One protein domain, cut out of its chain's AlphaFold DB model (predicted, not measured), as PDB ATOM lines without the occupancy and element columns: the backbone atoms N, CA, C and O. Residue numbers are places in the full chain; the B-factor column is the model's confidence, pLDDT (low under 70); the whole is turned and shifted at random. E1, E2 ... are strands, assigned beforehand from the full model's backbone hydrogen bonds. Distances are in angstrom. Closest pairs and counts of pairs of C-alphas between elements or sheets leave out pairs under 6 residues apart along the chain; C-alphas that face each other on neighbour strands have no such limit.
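Overview. This is residues 180 to 293 of the 753 residues of an uncharacterized protein of bacterium (UniProt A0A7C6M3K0). A wall of long, strongly twisted strands, E3, E11, E10 and E9 with E2 at its edge, has two small strand pairs, E6 with E7 and E1 with E8, over one face, so that together they make a loose, incomplete ring. The hairpin E4 and E5 reaches away as an arm, joined to E9 by residues 224 to 226 of E5. The printed part has 114 residues, 74 of them in eleven strands, E1 to E11 along the chain, with no named helix: all strand. The mixed largest sheet runs E2, E3, E11, E10, E9, E5, E4; the whole is compact, with a radius of gyration of the C-alphas of 14.1 A and spans of 43 by 36 by 27 A.

Along the chain. Start in the largest sheet with E9, residues 250 to 261, the longest strand by residues at 31.1 A; it bends by 58 degrees at residue 253. E10, residues 267 to 276, covers 28.8 A, and E11, residues 282 to 292, covers 31.2 A, ending at C-alpha 292, (-29.808, -15.731, -46.658). Next to these, look for E3, residues 198 to 204, 20.3 A long and a neighbour of E11, and E2, residues 188 to 193, an edge strand and a neighbour of E3. E5, residues 221 to 226, is an inner strand and a neighbour of E9, and E4, residues 213 to 218, is the other edge strand. The small pairs are E6, residues 228 to 231, with E7, residues 234 to 237, and E1, residues 180 to 183, with E8, residues 242 to 245. Find E1's first C-alpha, 180, at (-22.124, -36.964, -42.062).

Arrangement. E9, E10 and E11 form a meander, each strand the antiparallel neighbour of the one before; look for N 272 and O 255 at 2.9 A, and N 285 and O 273 at 2.8 A. E3 is parallel to E11 at 27 degrees, with N 201 and O 288 at 2.9 A. E2 and E3 are a hairpin, with N 191 and O 200 at 2.9 A. On the other side of E9, E5 is antiparallel at 115 degrees, with N 226 and O 254 at 2.8 A. E4 and E5 are a hairpin, with N 216 and O 223 at 2.8 A. E5 runs on into E6 at 17 degrees, and the hairpin E6 and E7 has N 229 and O 236 at 2.8 A. The closest C-alphas of E7 and E9, Met 235 and Ile 251, are 5.7 A apart; those of E7 and E8, Ile 236 and Ile 243, are 6.6 A apart. E1 and E8 are antiparallel, with N 244 and O 181 at 2.8 A. E1 and E3 are near each other, while E4 and E11 are apart.

Size, cuts and confidence. The C-alphas farthest apart, Asn 264 and Ser 279, are 42.9 A apart. The printed part has no cut; no link is long, and that from E3 to E4, 8 residues, is short but not tight. The mean pLDDT of the printed part is 86.2; it is under 70 at residues 185 to 186, 188, 206, 263 to 264 and 293.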
ATOM      1  N   LEU A 180     -20.795 -36.360 -41.907       90.56
ATOM      2  CA  LEU A 180     -22.124 -36.964 -42.062       90.56
ATOM      3  C   LEU A 180     -23.255 -36.003 -41.685       90.56
ATOM      4  O   LEU A 180     -24.329 -36.063 -42.274       90.56
ATOM      5  N   ASP A 181     -23.021 -35.133 -40.703       92.06
ATOM      6  CA  ASP A 181     -23.952 -34.087 -40.270       92.06
ATOM      7  C   ASP A 181     -23.176 -32.988 -39.532       92.06
ATOM      8  O   ASP A 181     -22.115 -33.252 -38.966       92.06
ATOM      9  N   LEU A 182     -23.697 -31.764 -39.493       92.31
ATOM     10  CA  LEU A 182     -23.177 -30.699 -38.634       92.31
ATOM     11  C   LEU A 182     -24.269 -29.691 -38.272       92.31
ATOM     12  O   LEU A 182     -25.286 -29.590 -38.950       92.31
ATOM     13  N   LYS A 183     -24.074 -28.949 -37.178       88.56
ATOM     14  CA  LYS A 183     -25.020 -27.931 -36.700       88.56
ATOM     15  C   LYS A 183     -24.290 -26.727 -36.127       88.56
ATOM     16  O   LYS A 183     -23.259 -26.894 -35.479       88.56
ATOM     17  N   HIS A 184     -24.858 -25.542 -36.326       84.94
ATOM     18  CA  HIS A 184     -24.489 -24.313 -35.627       84.94
ATOM     19  C   HIS A 184     -25.686 -23.380 -35.462       84.94
ATOM     20  O   HIS A 184     -26.715 -23.537 -36.134       84.94
ATOM     21  N   SER A 185     -25.515 -22.358 -34.623       67.25
ATOM     22  CA  SER A 185     -26.496 -21.300 -34.409       67.25
ATOM     23  C   SER A 185     -26.966 -20.691 -35.735       67.25
ATOM     24  O   SER A 185     -26.150 -20.375 -36.605       67.25
ATOM     25  N   ALA A 186     -28.284 -20.534 -35.871       64.69
ATOM     26  CA  ALA A 186     -28.975 -19.985 -37.043       64.69
ATOM     27  C   ALA A 186     -28.846 -20.784 -38.358       64.69
ATOM     28  O   ALA A 186     -29.232 -20.272 -39.408       64.69
ATOM     29  N   MET A 187     -28.359 -22.033 -38.328       76.06
ATOM     30  CA  MET A 187     -28.315 -22.874 -39.528       76.06
ATOM     31  C   MET A 187     -29.723 -23.179 -40.061       76.06
ATOM     32  O   MET A 187     -30.584 -23.713 -39.358       76.06
ATOM     33  N   SER A 188     -29.920 -22.938 -41.354       68.31
ATOM     34  CA  SER A 188     -31.031 -23.463 -42.139       68.31
ATOM     35  C   SER A 188     -30.503 -24.163 -43.392       68.31
ATOM     36  O   SER A 188     -29.482 -23.763 -43.945       68.31
ATOM     37  N   ASN A 189     -31.206 -25.210 -43.837       78.31
ATOM     38  CA  ASN A 189     -30.927 -25.947 -45.075       78.31
ATOM     39  C   ASN A 189     -29.465 -26.417 -45.222       78.31
ATOM     40  O   ASN A 189     -28.689 -25.845 -45.984       78.31
ATOM     41  N   LEU A 190     -29.113 -27.502 -44.531       90.12
ATOM     42  CA  LEU A 190     -27.826 -28.176 -44.693       90.12
ATOM     43  C   LEU A 190     -27.819 -29.046 -45.956       90.12
ATOM     44  O   LEU A 190     -28.724 -29.852 -46.168       90.12
ATOM     45  N   THR A 191     -26.782 -28.915 -46.778       91.94
ATOM     46  CA  THR A 191     -26.513 -29.820 -47.902       91.94
ATOM     47  C   THR A 191     -25.078 -30.314 -47.819       91.94
ATOM     48  O   THR A 191     -24.149 -29.514 -47.776       91.94
ATOM     49  N   ILE A 192     -24.896 -31.634 -47.820       91.75
ATOM     50  CA  ILE A 192     -23.582 -32.279 -47.801       91.75
ATOM     51  C   ILE A 192     -23.396 -33.002 -49.136       91.75
ATOM     52  O   ILE A 192     -24.153 -33.911 -49.473       91.75
ATOM     53  N   ALA A 193     -22.393 -32.582 -49.902       91.06
ATOM     54  CA  ALA A 193     -21.990 -33.198 -51.158       91.06
ATOM     55  C   ALA A 193     -20.736 -34.051 -50.916       91.06
ATOM     56  O   ALA A 193     -19.615 -33.638 -51.209       91.06
ATOM     57  N   SER A 194     -20.927 -35.253 -50.361       79.88
ATOM     58  CA  SER A 194     -19.822 -36.102 -49.886       79.88
ATOM     59  C   SER A 194     -18.823 -36.509 -50.970       79.88
ATOM     60  O   SER A 194     -17.657 -36.706 -50.673       79.88
ATOM     61  N   ASN A 195     -19.245 -36.584 -52.234       82.50
ATOM     62  CA  ASN A 195     -18.347 -36.919 -53.347       82.50
ATOM     63  C   ASN A 195     -17.368 -35.782 -53.696       82.50
ATOM     64  O   ASN A 195     -16.403 -36.007 -54.421       82.50
ATOM     65  N   GLU A 196     -17.646 -34.567 -53.223       86.75
ATOM     66  CA  GLU A 196     -16.864 -33.357 -53.494       86.75
ATOM     67  C   GLU A 196     -16.201 -32.810 -52.220       86.75
ATOM     68  O   GLU A 196     -15.451 -31.843 -52.300       86.75
ATOM     69  N   ASN A 197     -16.460 -33.423 -51.057       93.12
ATOM     70  CA  ASN A 197     -16.090 -32.919 -49.733       93.12
ATOM     71  C   ASN A 197     -16.575 -31.479 -49.488       93.12
ATOM     72  O   ASN A 197     -15.854 -30.651 -48.931       93.12
ATOM     73  N   ILE A 198     -17.800 -31.156 -49.914       95.06
ATOM     74  CA  ILE A 198     -18.372 -29.814 -49.751       95.06
ATOM     75  C   ILE A 198     -19.592 -29.854 -48.835       95.06
ATOM     76  O   ILE A 198     -20.459 -30.723 -48.961       95.06
ATOM     77  N   VAL A 199     -19.682 -28.869 -47.945       94.69
ATOM     78  CA  VAL A 199     -20.863 -28.593 -47.128       94.69
ATOM     79  C   VAL A 199     -21.392 -27.202 -47.456       94.69
ATOM     80  O   VAL A 199     -20.630 -26.241 -47.500       94.69
ATOM     81  N   TYR A 200     -22.702 -27.087 -47.654       93.25
ATOM     82  CA  TYR A 200     -23.405 -25.816 -47.783       93.25
ATOM     83  C   TYR A 200     -24.392 -25.659 -46.634       93.25
ATOM     84  O   TYR A 200     -25.182 -26.566 -46.358       93.25
ATOM     85  N   SER A 201     -24.379 -24.496 -46.002       93.06
ATOM     86  CA  SER A 201     -25.364 -24.104 -45.007       93.06
ATOM     87  C   SER A 201     -25.722 -22.631 -45.152       93.06
ATOM     88  O   SER A 201     -24.988 -21.855 -45.769       93.06
ATOM     89  N   TYR A 202     -26.870 -22.252 -44.590       87.88
ATOM     90  CA  TYR A 202     -27.332 -20.873 -44.609       87.88
ATOM     91  C   TYR A 202     -27.554 -20.332 -43.206       87.88
ATOM     92  O   TYR A 202     -28.092 -21.043 -42.357       87.88
ATOM     93  N   ILE A 203     -27.214 -19.062 -42.994       84.62
ATOM     94  CA  ILE A 203     -27.511 -18.308 -41.766       84.62
ATOM     95  C   ILE A 203     -28.378 -17.096 -42.069       84.62
ATOM     96  O   ILE A 203     -28.368 -16.587 -43.187       84.62
ATOM     97  N   ASP A 204     -29.126 -16.629 -41.076       77.50
ATOM     98  CA  ASP A 204     -29.881 -15.384 -41.197       77.50
ATOM     99  C   ASP A 204     -28.942 -14.186 -41.400       77.50
ATOM    100  O   ASP A 204     -27.824 -14.144 -40.882       77.50
ATOM    101  N   LEU A 205     -29.423 -13.203 -42.160       74.44
ATOM    102  CA  LEU A 205     -28.710 -11.963 -42.443       74.44
ATOM    103  C   LEU A 205     -28.221 -11.278 -41.157       74.44
ATOM    104  O   LEU A 205     -29.015 -11.038 -40.245       74.44
ATOM    105  N   GLY A 206     -26.932 -10.930 -41.099       67.81
ATOM    106  CA  GLY A 206     -26.339 -10.227 -39.957       67.81
ATOM    107  C   GLY A 206     -25.967 -11.124 -38.771       67.81
ATOM    108  O   GLY A 206     -25.434 -10.634 -37.776       67.81
ATOM    109  N   VAL A 207     -26.189 -12.439 -38.860       75.25
ATOM    110  CA  VAL A 207     -25.595 -13.392 -37.918       75.25
ATOM    111  C   VAL A 207     -24.127 -13.591 -38.289       75.25
ATOM    112  O   VAL A 207     -23.804 -14.008 -39.399       75.25
ATOM    113  N   ILE A 208     -23.227 -13.317 -37.347       76.50
ATOM    114  CA  ILE A 208     -21.796 -13.589 -37.509       76.50
ATOM    115  C   ILE A 208     -21.501 -14.926 -36.820       76.50
ATOM    116  O   ILE A 208     -21.684 -15.022 -35.602       76.50
ATOM    117  N   PRO A 209     -21.060 -15.971 -37.550       80.69
ATOM    118  CA  PRO A 209     -20.630 -17.215 -36.926       80.69
ATOM    119  C   PRO A 209     -19.483 -16.950 -35.944       80.69
ATOM    120  O   PRO A 209     -18.616 -16.114 -36.208       80.69
ATOM    121  N   ASN A 210     -19.444 -17.673 -34.823       83.38
ATOM    122  CA  ASN A 210     -18.374 -17.525 -33.834       83.38
ATOM    123  C   ASN A 210     -17.055 -18.144 -34.334       83.38
ATOM    124  O   ASN A 210     -16.694 -19.276 -34.001       83.38
ATOM    125  N   LEU A 211     -16.344 -17.396 -35.171       83.25
ATOM    126  CA  LEU A 211     -15.062 -17.760 -35.761       83.25
ATOM    127  C   LEU A 211     -13.933 -17.270 -34.850       83.25
ATOM    128  O   LEU A 211     -13.224 -16.328 -35.201       83.25
ATOM    129  N   ASP A 212     -13.791 -17.872 -33.668       83.69
ATOM    130  CA  ASP A 212     -12.676 -17.604 -32.753       83.69
ATOM    131  C   ASP A 212     -11.362 -18.042 -33.417       83.69
ATOM    132  O   ASP A 212     -10.948 -19.206 -33.328       83.69
ATOM    133  N   VAL A 213     -10.767 -17.127 -34.191       84.75
ATOM    134  CA  VAL A 213      -9.602 -17.400 -35.029       84.75
ATOM    135  C   VAL A 213      -8.308 -16.911 -34.402       84.75
ATOM    136  O   VAL A 213      -8.194 -15.792 -33.904       84.75
ATOM    137  N   THR A 214      -7.277 -17.734 -34.543       84.25
ATOM    138  CA  THR A 214      -5.896 -17.389 -34.217       84.25
ATOM    139  C   THR A 214      -5.093 -17.227 -35.513       84.25
ATOM    140  O   THR A 214      -4.985 -18.188 -36.282       84.25
ATOM    141  N   PRO A 215      -4.511 -16.043 -35.787       85.38
ATOM    142  CA  PRO A 215      -3.628 -15.864 -36.932       85.38
ATOM    143  C   PRO A 215      -2.273 -16.535 -36.670       85.38
ATOM    144  O   PRO A 215      -1.619 -16.279 -35.658       85.38
ATOM    145  N   VAL A 216      -1.829 -17.370 -37.604       85.94
ATOM    146  CA  VAL A 216      -0.535 -18.059 -37.572       85.94
ATOM    147  C   VAL A 216       0.226 -17.732 -38.852       85.94
ATOM    148  O   VAL A 216      -0.318 -17.817 -39.953       85.94
ATOM    149  N   LEU A 217       1.494 -17.343 -38.711       85.25
ATOM    150  CA  LEU A 217       2.378 -17.104 -39.849       85.25
ATOM    151  C   LEU A 217       2.918 -18.451 -40.355       85.25
ATOM    152  O   LEU A 217       3.733 -19.079 -39.679       85.25
ATOM    153  N   GLU A 218       2.491 -18.884 -41.540       80.56
ATOM    154  CA  GLU A 218       3.007 -20.089 -42.199       80.56
ATOM    155  C   GLU A 218       3.710 -19.712 -43.507       80.56
ATOM    156  O   GLU A 218       3.094 -19.487 -44.547       80.56
ATOM    157  N   GLY A 219       5.042 -19.635 -43.459       84.69
ATOM    158  CA  GLY A 219       5.834 -19.152 -44.588       84.69
ATOM    159  C   GLY A 219       5.662 -17.644 -44.788       84.69
ATOM    160  O   GLY A 219       5.971 -16.873 -43.882       84.69
ATOM    161  N   ASN A 220       5.208 -17.236 -45.980       81.00
ATOM    162  CA  ASN A 220       4.947 -15.829 -46.319       81.00
ATOM    163  C   ASN A 220       3.470 -15.424 -46.150       81.00
ATOM    164  O   ASN A 220       3.165 -14.243 -46.309       81.00
ATOM    165  N   ASP A 221       2.584 -16.368 -45.821       79.00
ATOM    166  CA  ASP A 221       1.142 -16.137 -45.722       79.00
ATOM    167  C   ASP A 221       0.674 -16.208 -44.258       79.00
ATOM    168  O   ASP A 221       1.192 -16.984 -43.448       79.00
ATOM    169  N   ILE A 222      -0.319 -15.386 -43.906       80.06
ATOM    170  CA  ILE A 222      -1.017 -15.465 -42.615       80.06
ATOM    171  C   ILE A 222      -2.229 -16.375 -42.805       80.06
ATOM    172  O   ILE A 222      -3.101 -16.075 -43.621       80.06
ATOM    173  N   LYS A 223      -2.300 -17.466 -42.041       84.06
ATOM    174  CA  LYS A 223      -3.471 -18.347 -41.984       84.06
ATOM    175  C   LYS A 223      -4.269 -18.092 -40.714       84.06
ATOM    176  O   LYS A 223      -3.690 -17.896 -39.649       84.06
ATOM    177  N   TYR A 224      -5.590 -18.145 -40.821       85.38
ATOM    178  CA  TYR A 224      -6.507 -17.925 -39.704       85.38
ATOM    179  C   TYR A 224      -7.101 -19.264 -39.268       85.38
ATOM    180  O   TYR A 224      -8.026 -19.785 -39.895       85.38
ATOM    181  N   TYR A 225      -6.534 -19.847 -38.213       87.44
ATOM    182  CA  TYR A 225      -6.992 -21.123 -37.668       87.44
ATOM    183  C   TYR A 225      -8.182 -20.901 -36.750       87.44
ATOM    184  O   TYR A 225      -8.100 -20.090 -35.835       87.44
ATOM    185  N   ILE A 226      -9.264 -21.636 -36.981       88.81
ATOM    186  CA  ILE A 226     -10.442 -21.648 -36.117       88.81
ATOM    187  C   ILE A 226     -10.141 -22.549 -34.922       88.81
ATOM    188  O   ILE A 226      -9.678 -23.680 -35.084       88.81
ATOM    189  N   THR A 227     -10.414 -22.049 -33.720       88.75
ATOM    190  CA  THR A 227     -10.210 -22.797 -32.479       88.75
ATOM    191  C   THR A 227     -11.075 -24.059 -32.462       88.75
ATOM    192  O   THR A 227     -12.252 -24.026 -32.828       88.75
ATOM    193  N   LEU A 228     -10.489 -25.182 -32.042       90.94
ATOM    194  CA  LEU A 228     -11.193 -26.452 -31.873       90.94
ATOM    195  C   LEU A 228     -11.426 -26.727 -30.382       90.94
ATOM    196  O   LEU A 228     -10.498 -26.634 -29.578       90.94
ATOM    197  N   PHE A 229     -12.642 -27.123 -30.022       86.75
ATOM    198  CA  PHE A 229     -13.011 -27.532 -28.670       86.75
ATOM    199  C   PHE A 229     -13.241 -29.036 -28.604       86.75
ATOM    200  O   PHE A 229     -13.793 -29.622 -29.527       86.75
ATOM    201  N   ASN A 230     -12.858 -29.666 -27.495       85.31
ATOM    202  CA  ASN A 230     -13.181 -31.067 -27.256       85.31
ATOM    203  C   ASN A 230     -14.505 -31.159 -26.491       85.31
ATOM    204  O   ASN A 230     -14.580 -30.759 -25.327       85.31
ATOM    205  N   VAL A 231     -15.535 -31.698 -27.142       80.00
ATOM    206  CA  VAL A 231     -16.841 -31.961 -26.530       80.00
ATOM    207  C   VAL A 231     -17.111 -33.457 -26.607       80.00
ATOM    208  O   VAL A 231     -17.246 -34.023 -27.686       80.00
ATOM    209  N   ASN A 232     -17.184 -34.107 -25.443       80.06
ATOM    210  CA  ASN A 232     -17.418 -35.551 -25.312       80.06
ATOM    211  C   ASN A 232     -16.438 -36.436 -26.112       80.06
ATOM    212  O   ASN A 232     -16.817 -37.508 -26.573       80.06
ATOM    213  N   GLY A 233     -15.179 -36.011 -26.258       75.69
ATOM    214  CA  GLY A 233     -14.146 -36.770 -26.969       75.69
ATOM    215  C   GLY A 233     -14.026 -36.442 -28.458       75.69
ATOM    216  O   GLY A 233     -13.086 -36.921 -29.084       75.69
ATOM    217  N   THR A 234     -14.907 -35.601 -29.008       77.88
ATOM    218  CA  THR A 234     -14.868 -35.167 -30.412       77.88
ATOM    219  C   THR A 234     -14.401 -33.718 -30.503       77.88
ATOM    220  O   THR A 234     -14.912 -32.848 -29.794       77.88
ATOM    221  N   MET A 235     -13.439 -33.445 -31.387       88.75
ATOM    222  CA  MET A 235     -13.012 -32.080 -31.693       88.75
ATOM    223  C   MET A 235     -14.064 -31.386 -32.563       88.75
ATOM    224  O   MET A 235     -14.461 -31.924 -33.592       88.75
ATOM    225  N   ILE A 236     -14.502 -30.192 -32.164       90.25
ATOM    226  CA  ILE A 236     -15.468 -29.364 -32.893       90.25
ATOM    227  C   ILE A 236     -14.905 -27.955 -33.146       90.25
ATOM    228  O   ILE A 236     -14.372 -27.341 -32.223       90.25
ATOM    229  N   PRO A 237     -15.008 -27.412 -34.371       91.12
ATOM    230  CA  PRO A 237     -14.748 -25.999 -34.647       91.12
ATOM    231  C   PRO A 237     -15.604 -25.066 -33.788       91.12
ATOM    232  O   PRO A 237     -16.774 -25.352 -33.555       91.12
ATOM    233  N   SER A 238     -15.052 -23.920 -33.382       89.38
ATOM    234  CA  SER A 238     -15.694 -22.964 -32.462       89.38
ATOM    235  C   SER A 238     -17.061 -22.447 -32.898       89.38
ATOM    236  O   SER A 238     -17.866 -22.051 -32.059       89.38
ATOM    237  N   TYR A 239     -17.308 -22.421 -34.207       89.38
ATOM    238  CA  TYR A 239     -18.563 -21.950 -34.776       89.38
ATOM    239  C   TYR A 239     -19.625 -23.050 -34.874       89.38
ATOM    240  O   TYR A 239     -20.747 -22.737 -35.249       89.38
ATOM    241  N   LEU A 240     -19.288 -24.316 -34.593       91.12
ATOM    242  CA  LEU A 240     -20.213 -25.448 -34.629       91.12
ATOM    243  C   LEU A 240     -20.694 -25.815 -33.223       91.12
ATOM    244  O   LEU A 240     -19.906 -25.907 -32.287       91.12
ATOM    245  N   ASP A 241     -21.984 -26.122 -33.112       88.94
ATOM    246  CA  ASP A 241     -22.588 -26.685 -31.900       88.94
ATOM    247  C   ASP A 241     -22.356 -28.203 -31.827       88.94
ATOM    248  O   ASP A 241     -22.196 -28.779 -30.752       88.94
ATOM    249  N   SER A 242     -22.366 -28.877 -32.984       90.44
ATOM    250  CA  SER A 242     -22.115 -30.317 -33.093       90.44
ATOM    251  C   SER A 242     -21.669 -30.709 -34.499       90.44
ATOM    252  O   SER A 242     -22.076 -30.079 -35.476       90.44
ATOM    253  N   ILE A 243     -20.907 -31.796 -34.604       92.75
ATOM    254  CA  ILE A 243     -20.539 -32.436 -35.870       92.75
ATOM    255  C   ILE A 243     -20.639 -33.955 -35.726       92.75
ATOM    256  O   ILE A 243     -20.310 -34.509 -34.678       92.75
ATOM    257  N   THR A 244     -21.107 -34.620 -36.776       91.69
ATOM    258  CA  THR A 244     -21.123 -36.079 -36.896       91.69
ATOM    259  C   THR A 244     -20.179 -36.463 -38.023       91.69
ATOM    260  O   THR A 244     -20.359 -36.029 -39.160       91.69
ATOM    261  N   LEU A 245     -19.171 -37.268 -37.703       90.62
ATOM    262  CA  LEU A 245     -18.157 -37.739 -38.644       90.62
ATOM    263  C   LEU A 245     -18.373 -39.221 -38.963       90.62
ATOM    264  O   LEU A 245     -19.119 -39.912 -38.260       90.62
ATOM    265  N   SER A 246     -17.699 -39.721 -39.997       87.75
ATOM    266  CA  SER A 246     -17.523 -41.159 -40.182       87.75
ATOM    267  C   SER A 246     -16.884 -41.783 -38.929       87.75
ATOM    268  O   SER A 246     -16.150 -41.112 -38.196       87.75
ATOM    269  N   PRO A 247     -17.173 -43.060 -38.630       82.69
ATOM    270  CA  PRO A 247     -16.664 -43.710 -37.427       82.69
ATOM    271  C   PRO A 247     -15.140 -43.601 -37.308       82.69
ATOM    272  O   PRO A 247     -14.426 -43.848 -38.277       82.69
ATOM    273  N   TYR A 248     -14.660 -43.251 -36.110       83.75
ATOM    274  CA  TYR A 248     -13.237 -43.071 -35.772       83.75
ATOM    275  C   TYR A 248     -12.500 -41.954 -36.519       83.75
ATOM    276  O   TYR A 248     -11.303 -41.785 -36.294       83.75
ATOM    277  N   ALA A 249     -13.184 -41.170 -37.355       89.19
ATOM    278  CA  ALA A 249     -12.599 -39.966 -37.917       89.19
ATOM    279  C   ALA A 249     -12.524 -38.846 -36.866       89.19
ATOM    280  O   ALA A 249     -13.345 -38.774 -35.947       89.19
ATOM    281  N   ASN A 250     -11.545 -37.957 -37.015       91.00
ATOM    282  CA  ASN A 250     -11.344 -36.815 -36.128       91.00
ATOM    283  C   ASN A 250     -11.044 -35.538 -36.922       91.00
ATOM    284  O   ASN A 250     -10.625 -35.593 -38.075       91.00
ATOM    285  N   ILE A 251     -11.255 -34.378 -36.302       93.25
ATOM    286  CA  ILE A 251     -10.924 -33.083 -36.902       93.25
ATOM    287  C   ILE A 251      -9.533 -32.669 -36.444       93.25
ATOM    288  O   ILE A 251      -9.300 -32.458 -35.253       93.25
ATOM    289  N   ASN A 252      -8.637 -32.493 -37.411       89.81
ATOM    290  CA  ASN A 252      -7.260 -32.078 -37.163       89.81
ATOM    291  C   ASN A 252      -7.099 -30.564 -37.168       89.81
ATOM    292  O   ASN A 252      -6.335 -30.011 -36.377       89.81
ATOM    293  N   ALA A 253      -7.807 -29.886 -38.065       91.25
ATOM    294  CA  ALA A 253      -7.755 -28.440 -38.191       91.25
ATOM    295  C   ALA A 253      -9.050 -27.901 -38.798       91.25
ATOM    296  O   ALA A 253      -9.693 -28.564 -39.608       91.25
ATOM    297  N   ALA A 254      -9.383 -26.662 -38.452       93.69
ATOM    298  CA  ALA A 254     -10.362 -25.861 -39.170       93.69
ATOM    299  C   ALA A 254      -9.763 -24.482 -39.462       93.69
ATOM    300  O   ALA A 254      -9.029 -23.931 -38.638       93.69
ATOM    301  N   ARG A 255     -10.017 -23.933 -40.651       93.06
ATOM    302  CA  ARG A 255      -9.376 -22.703 -41.135       93.06
ATOM    303  C   ARG A 255     -10.379 -21.829 -41.860       93.06
ATOM    304  O   ARG A 255     -11.094 -22.307 -42.735       93.06
ATOM    305  N   LEU A 256     -10.389 -20.541 -41.542       91.69
ATOM    306  CA  LEU A 256     -11.117 -19.557 -42.329       91.69
ATOM    307  C   LEU A 256     -10.263 -19.181 -43.545       91.69
ATOM    308  O   LEU A 256      -9.177 -18.622 -43.393       91.69
ATOM    309  N   ILE A 257     -10.748 -19.510 -44.743       90.50
ATOM    310  CA  ILE A 257     -10.008 -19.315 -45.997       90.50
ATOM    311  C   ILE A 257     -10.390 -18.007 -46.667       90.50
ATOM    312  O   ILE A 257      -9.528 -17.286 -47.168       90.50
ATOM    313  N   ASN A 258     -11.685 -17.706 -46.696       88.94
ATOM    314  CA  ASN A 258     -12.190 -16.532 -47.380       88.94
ATOM    315  C   ASN A 258     -13.481 -16.024 -46.741       88.94
ATOM    316  O   ASN A 258     -14.282 -16.802 -46.217       88.94
ATOM    317  N   ILE A 259     -13.689 -14.717 -46.858       88.31
ATOM    318  CA  ILE A 259     -14.975 -14.066 -46.649       88.31
ATOM    319  C   ILE A 259     -15.287 -13.318 -47.941       88.31
ATOM    320  O   ILE A 259     -14.550 -12.418 -48.343       88.31
ATOM    321  N   PHE A 260     -16.364 -13.713 -48.607       87.50
ATOM    322  CA  PHE A 260     -16.788 -13.123 -49.869       87.50
ATOM    323  C   PHE A 260     -18.108 -12.379 -49.690       87.50
ATOM    324  O   PHE A 260     -19.007 -12.884 -49.026       87.50
ATOM    325  N   VAL A 261     -18.222 -11.200 -50.302       83.56
ATOM    326  CA  VAL A 261     -19.470 -10.432 -50.386       83.56
ATOM    327  C   VAL A 261     -19.951 -10.488 -51.831       83.56
ATOM    328  O   VAL A 261     -19.215 -10.088 -52.737       83.56
ATOM    329  N   ASP A 262     -21.152 -11.016 -52.056       79.12
ATOM    330  CA  ASP A 262     -21.716 -11.133 -53.401       79.12
ATOM    331  C   ASP A 262     -22.322  -9.811 -53.919       79.12
ATOM    332  O   ASP A 262     -22.326  -8.783 -53.242       79.12
ATOM    333  N   GLY A 263     -22.833  -9.821 -55.157       69.50
ATOM    334  CA  GLY A 263     -23.468  -8.644 -55.768       69.50
ATOM    335  C   GLY A 263     -24.798  -8.226 -55.128       69.50
ATOM    336  O   GLY A 263     -25.269  -7.128 -55.402       69.50
ATOM    337  N   ASN A 264     -25.382  -9.074 -54.276       67.62
ATOM    338  CA  ASN A 264     -26.552  -8.772 -53.446       67.62
ATOM    339  C   ASN A 264     -26.139  -8.391 -52.017       67.62
ATOM    340  O   ASN A 264     -26.968  -8.366 -51.108       67.62
ATOM    341  N   HIS A 265     -24.850  -8.117 -51.819       71.81
ATOM    342  CA  HIS A 265     -24.232  -7.811 -50.546       71.81
ATOM    343  C   HIS A 265     -24.309  -8.938 -49.517       71.81
ATOM    344  O   HIS A 265     -24.084  -8.637 -48.360       71.81
ATOM    345  N   LEU A 266     -24.603 -10.198 -49.841       78.56
ATOM    346  CA  LEU A 266     -24.633 -11.307 -48.873       78.56
ATOM    347  C   LEU A 266     -23.221 -11.817 -48.566       78.56
ATOM    348  O   LEU A 266     -22.385 -11.905 -49.467       78.56
ATOM    349  N   ILE A 267     -22.951 -12.151 -47.298       83.50
ATOM    350  CA  ILE A 267     -21.658 -12.703 -46.880       83.50
ATOM    351  C   ILE A 267     -21.666 -14.226 -47.016       83.50
ATOM    352  O   ILE A 267     -22.542 -14.908 -46.484       83.50
ATOM    353  N   THR A 268     -20.626 -14.754 -47.653       90.38
ATOM    354  CA  THR A 268     -20.298 -16.178 -47.654       90.38
ATOM    355  C   THR A 268     -18.971 -16.399 -46.944       90.38
ATOM    356  O   THR A 268     -17.932 -15.883 -47.365       90.38
ATOM    357  N   TYR A 269     -18.997 -17.212 -45.891       91.12
ATOM    358  CA  TYR A 269     -17.811 -17.698 -45.195       91.12
ATOM    359  C   TYR A 269     -17.359 -19.003 -45.844       91.12
ATOM    360  O   TYR A 269     -18.155 -19.931 -45.995       91.12
ATOM    361  N   THR A 270     -16.087 -19.084 -46.223       94.25
ATOM    362  CA  THR A 270     -15.476 -20.315 -46.736       94.25
ATOM    363  C   THR A 270     -14.496 -20.852 -45.708       94.25
ATOM    364  O   THR A 270     -13.475 -20.222 -45.420       94.25
ATOM    365  N   ILE A 271     -14.819 -22.020 -45.160       94.69
ATOM    366  CA  ILE A 271     -14.060 -22.668 -44.094       94.69
ATOM    367  C   ILE A 271     -13.557 -24.017 -44.596       94.69
ATOM    368  O   ILE A 271     -14.333 -24.807 -45.117       94.69
ATOM    369  N   GLU A 272     -12.273 -24.294 -44.413       95.75
ATOM    370  CA  GLU A 272     -11.701 -25.624 -44.624       95.75
ATOM    371  C   GLU A 272     -11.668 -26.394 -43.303       95.75
ATOM    372  O   GLU A 272     -11.285 -25.843 -42.272       95.75
ATOM    373  N   ILE A 273     -12.053 -27.667 -43.338       95.75
ATOM    374  CA  ILE A 273     -12.025 -28.596 -42.208       95.75
ATOM    375  C   ILE A 273     -11.225 -29.826 -42.640       95.75
ATOM    376  O   ILE A 273     -11.633 -30.548 -43.544       95.75
ATOM    377  N   ASP A 274     -10.094 -30.075 -41.988       95.31
ATOM    378  CA  ASP A 274      -9.277 -31.263 -42.229       95.31
ATOM    379  C   ASP A 274      -9.784 -32.409 -41.345       95.31
ATOM    380  O   ASP A 274      -9.640 -32.364 -40.118       95.31
ATOM    381  N   VAL A 275     -10.379 -33.426 -41.971       94.75
ATOM    382  CA  VAL A 275     -10.894 -34.632 -41.313       94.75
ATOM    383  C   VAL A 275      -9.921 -35.783 -41.549       94.75
ATOM    384  O   VAL A 275      -9.712 -36.207 -42.684       94.75
ATOM    385  N   GLU A 276      -9.318 -36.292 -40.483       93.94
ATOM    386  CA  GLU A 276      -8.458 -37.474 -40.518       93.94
ATOM    387  C   GLU A 276      -9.312 -38.730 -40.354       93.94
ATOM    388  O   GLU A 276     -10.041 -38.864 -39.370       93.94
ATOM    389  N   ALA A 277      -9.250 -39.634 -41.331       90.50
ATOM    390  CA  ALA A 277      -9.865 -40.953 -41.253       90.50
ATOM    391  C   ALA A 277      -9.111 -41.852 -40.263       90.50
ATOM    392  O   ALA A 277      -7.966 -41.586 -39.904       90.50
ATOM    393  N   GLU A 278      -9.702 -42.990 -39.894       87.12
ATOM    394  CA  GLU A 278      -9.029 -43.979 -39.039       87.12
ATOM    395  C   GLU A 278      -7.681 -44.454 -39.621       87.12
ATOM    396  O   GLU A 278      -6.758 -44.802 -38.886       87.12
ATOM    397  N   SER A 279      -7.545 -44.440 -40.950       84.44
ATOM    398  CA  SER A 279      -6.302 -44.763 -41.654       84.44
ATOM    399  C   SER A 279      -5.157 -43.763 -41.460       84.44
ATOM    400  O   SER A 279      -4.024 -44.073 -41.836       84.44
ATOM    401  N   GLY A 280      -5.440 -42.578 -40.915       86.00
ATOM    402  CA  GLY A 280      -4.540 -41.426 -40.892       86.00
ATOM    403  C   GLY A 280      -4.536 -40.612 -42.192       86.00
ATOM    404  O   GLY A 280      -3.774 -39.656 -42.333       86.00
ATOM    405  N   GLU A 281      -5.356 -40.987 -43.181       91.12
ATOM    406  CA  GLU A 281      -5.541 -40.194 -44.397       91.12
ATOM    407  C   GLU A 281      -6.377 -38.945 -44.094       91.12
ATOM    408  O   GLU A 281      -7.396 -39.022 -43.406       91.12
ATOM    409  N   ILE A 282      -5.948 -37.788 -44.604       92.88
ATOM    410  CA  ILE A 282      -6.603 -36.500 -44.355       92.88
ATOM    411  C   ILE A 282      -7.454 -36.111 -45.562       92.88
ATOM    412  O   ILE A 282      -6.948 -35.981 -46.678       92.88
ATOM    413  N   TYR A 283      -8.730 -35.848 -45.303       93.81
ATOM    414  CA  TYR A 283      -9.700 -35.320 -46.252       93.81
ATOM    415  C   TYR A 283     -10.021 -33.870 -45.891       93.81
ATOM    416  O   TYR A 283     -10.553 -33.592 -44.817       93.81
ATOM    417  N   THR A 284      -9.714 -32.934 -46.788       95.75
ATOM    418  CA  THR A 284     -10.077 -31.522 -46.608       95.75
ATOM    419  C   THR A 284     -11.492 -31.289 -47.126       95.75
ATOM    420  O   THR A 284     -11.785 -31.536 -48.297       95.75
ATOM    421  N   TRP A 285     -12.358 -30.810 -46.237       96.38
ATOM    422  CA  TRP A 285     -13.743 -30.449 -46.505       96.38
ATOM    423  C   TRP A 285     -13.909 -28.938 -46.573       96.38
ATOM    424  O   TRP A 285     -13.425 -28.230 -45.694       96.38
ATOM    425  N   THR A 286     -14.654 -28.445 -47.557       96.50
ATOM    426  CA  THR A 286     -14.970 -27.018 -47.678       96.50
ATOM    427  C   THR A 286     -16.405 -26.762 -47.243       96.50
ATOM    428  O   THR A 286     -17.349 -27.230 -47.874       96.50
ATOM    429  N   HIS A 287     -16.586 -25.991 -46.175       95.06
ATOM    430  CA  HIS A 287     -17.881 -25.546 -45.685       95.06
ATOM    431  C   HIS A 287     -18.141 -24.100 -46.123       95.06
ATOM    432  O   HIS A 287     -17.447 -23.171 -45.705       95.06
ATOM    433  N   TYR A 288     -19.160 -23.920 -46.960       93.94
ATOM    434  CA  TYR A 288     -19.734 -22.629 -47.317       93.94
ATOM    435  C   TYR A 288     -20.908 -22.315 -46.394       93.94
ATOM    436  O   TYR A 288     -21.920 -23.017 -46.417       93.94
ATOM    437  N   ILE A 289     -20.771 -21.255 -45.603       92.56
ATOM    438  CA  ILE A 289     -21.862 -20.697 -44.802       92.56
ATOM    439  C   ILE A 289     -22.290 -19.406 -45.484       92.56
ATOM    440  O   ILE A 289     -21.524 -18.443 -45.499       92.56
ATOM    441  N   THR A 290     -23.485 -19.385 -46.060       90.00
ATOM    442  CA  THR A 290     -23.982 -18.239 -46.827       90.00
ATOM    443  C   THR A 290     -25.109 -17.550 -46.074       90.00
ATOM    444  O   THR A 290     -26.070 -18.188 -45.647       90.00
ATOM    445  N   GLU A 291     -25.041 -16.235 -45.918       82.38
ATOM    446  CA  GLU A 291     -26.192 -15.483 -45.428       82.38
ATOM    447  C   GLU A 291     -27.369 -15.601 -46.402       82.38
ATOM    448  O   GLU A 291     -27.214 -15.468 -47.615       82.38
ATOM    449  N   ARG A 292     -28.573 -15.812 -45.878       76.44
ATOM    450  CA  ARG A 292     -29.808 -15.731 -46.658       76.44
ATOM    451  C   ARG A 292     -30.477 -14.381 -46.449       76.44
ATOM    452  O   ARG A 292     -30.456 -13.818 -45.356       76.44
ATOM    453  N   SER A 293     -31.131 -13.895 -47.498       64.69
ATOM    454  CA  SER A 293     -32.041 -12.757 -47.390       64.69
ATOM    455  C   SER A 293     -33.207 -13.124 -46.463       64.69
ATOM    456  O   SER A 293     -33.910 -14.110 -46.697       64.69
TER     457      SER A 293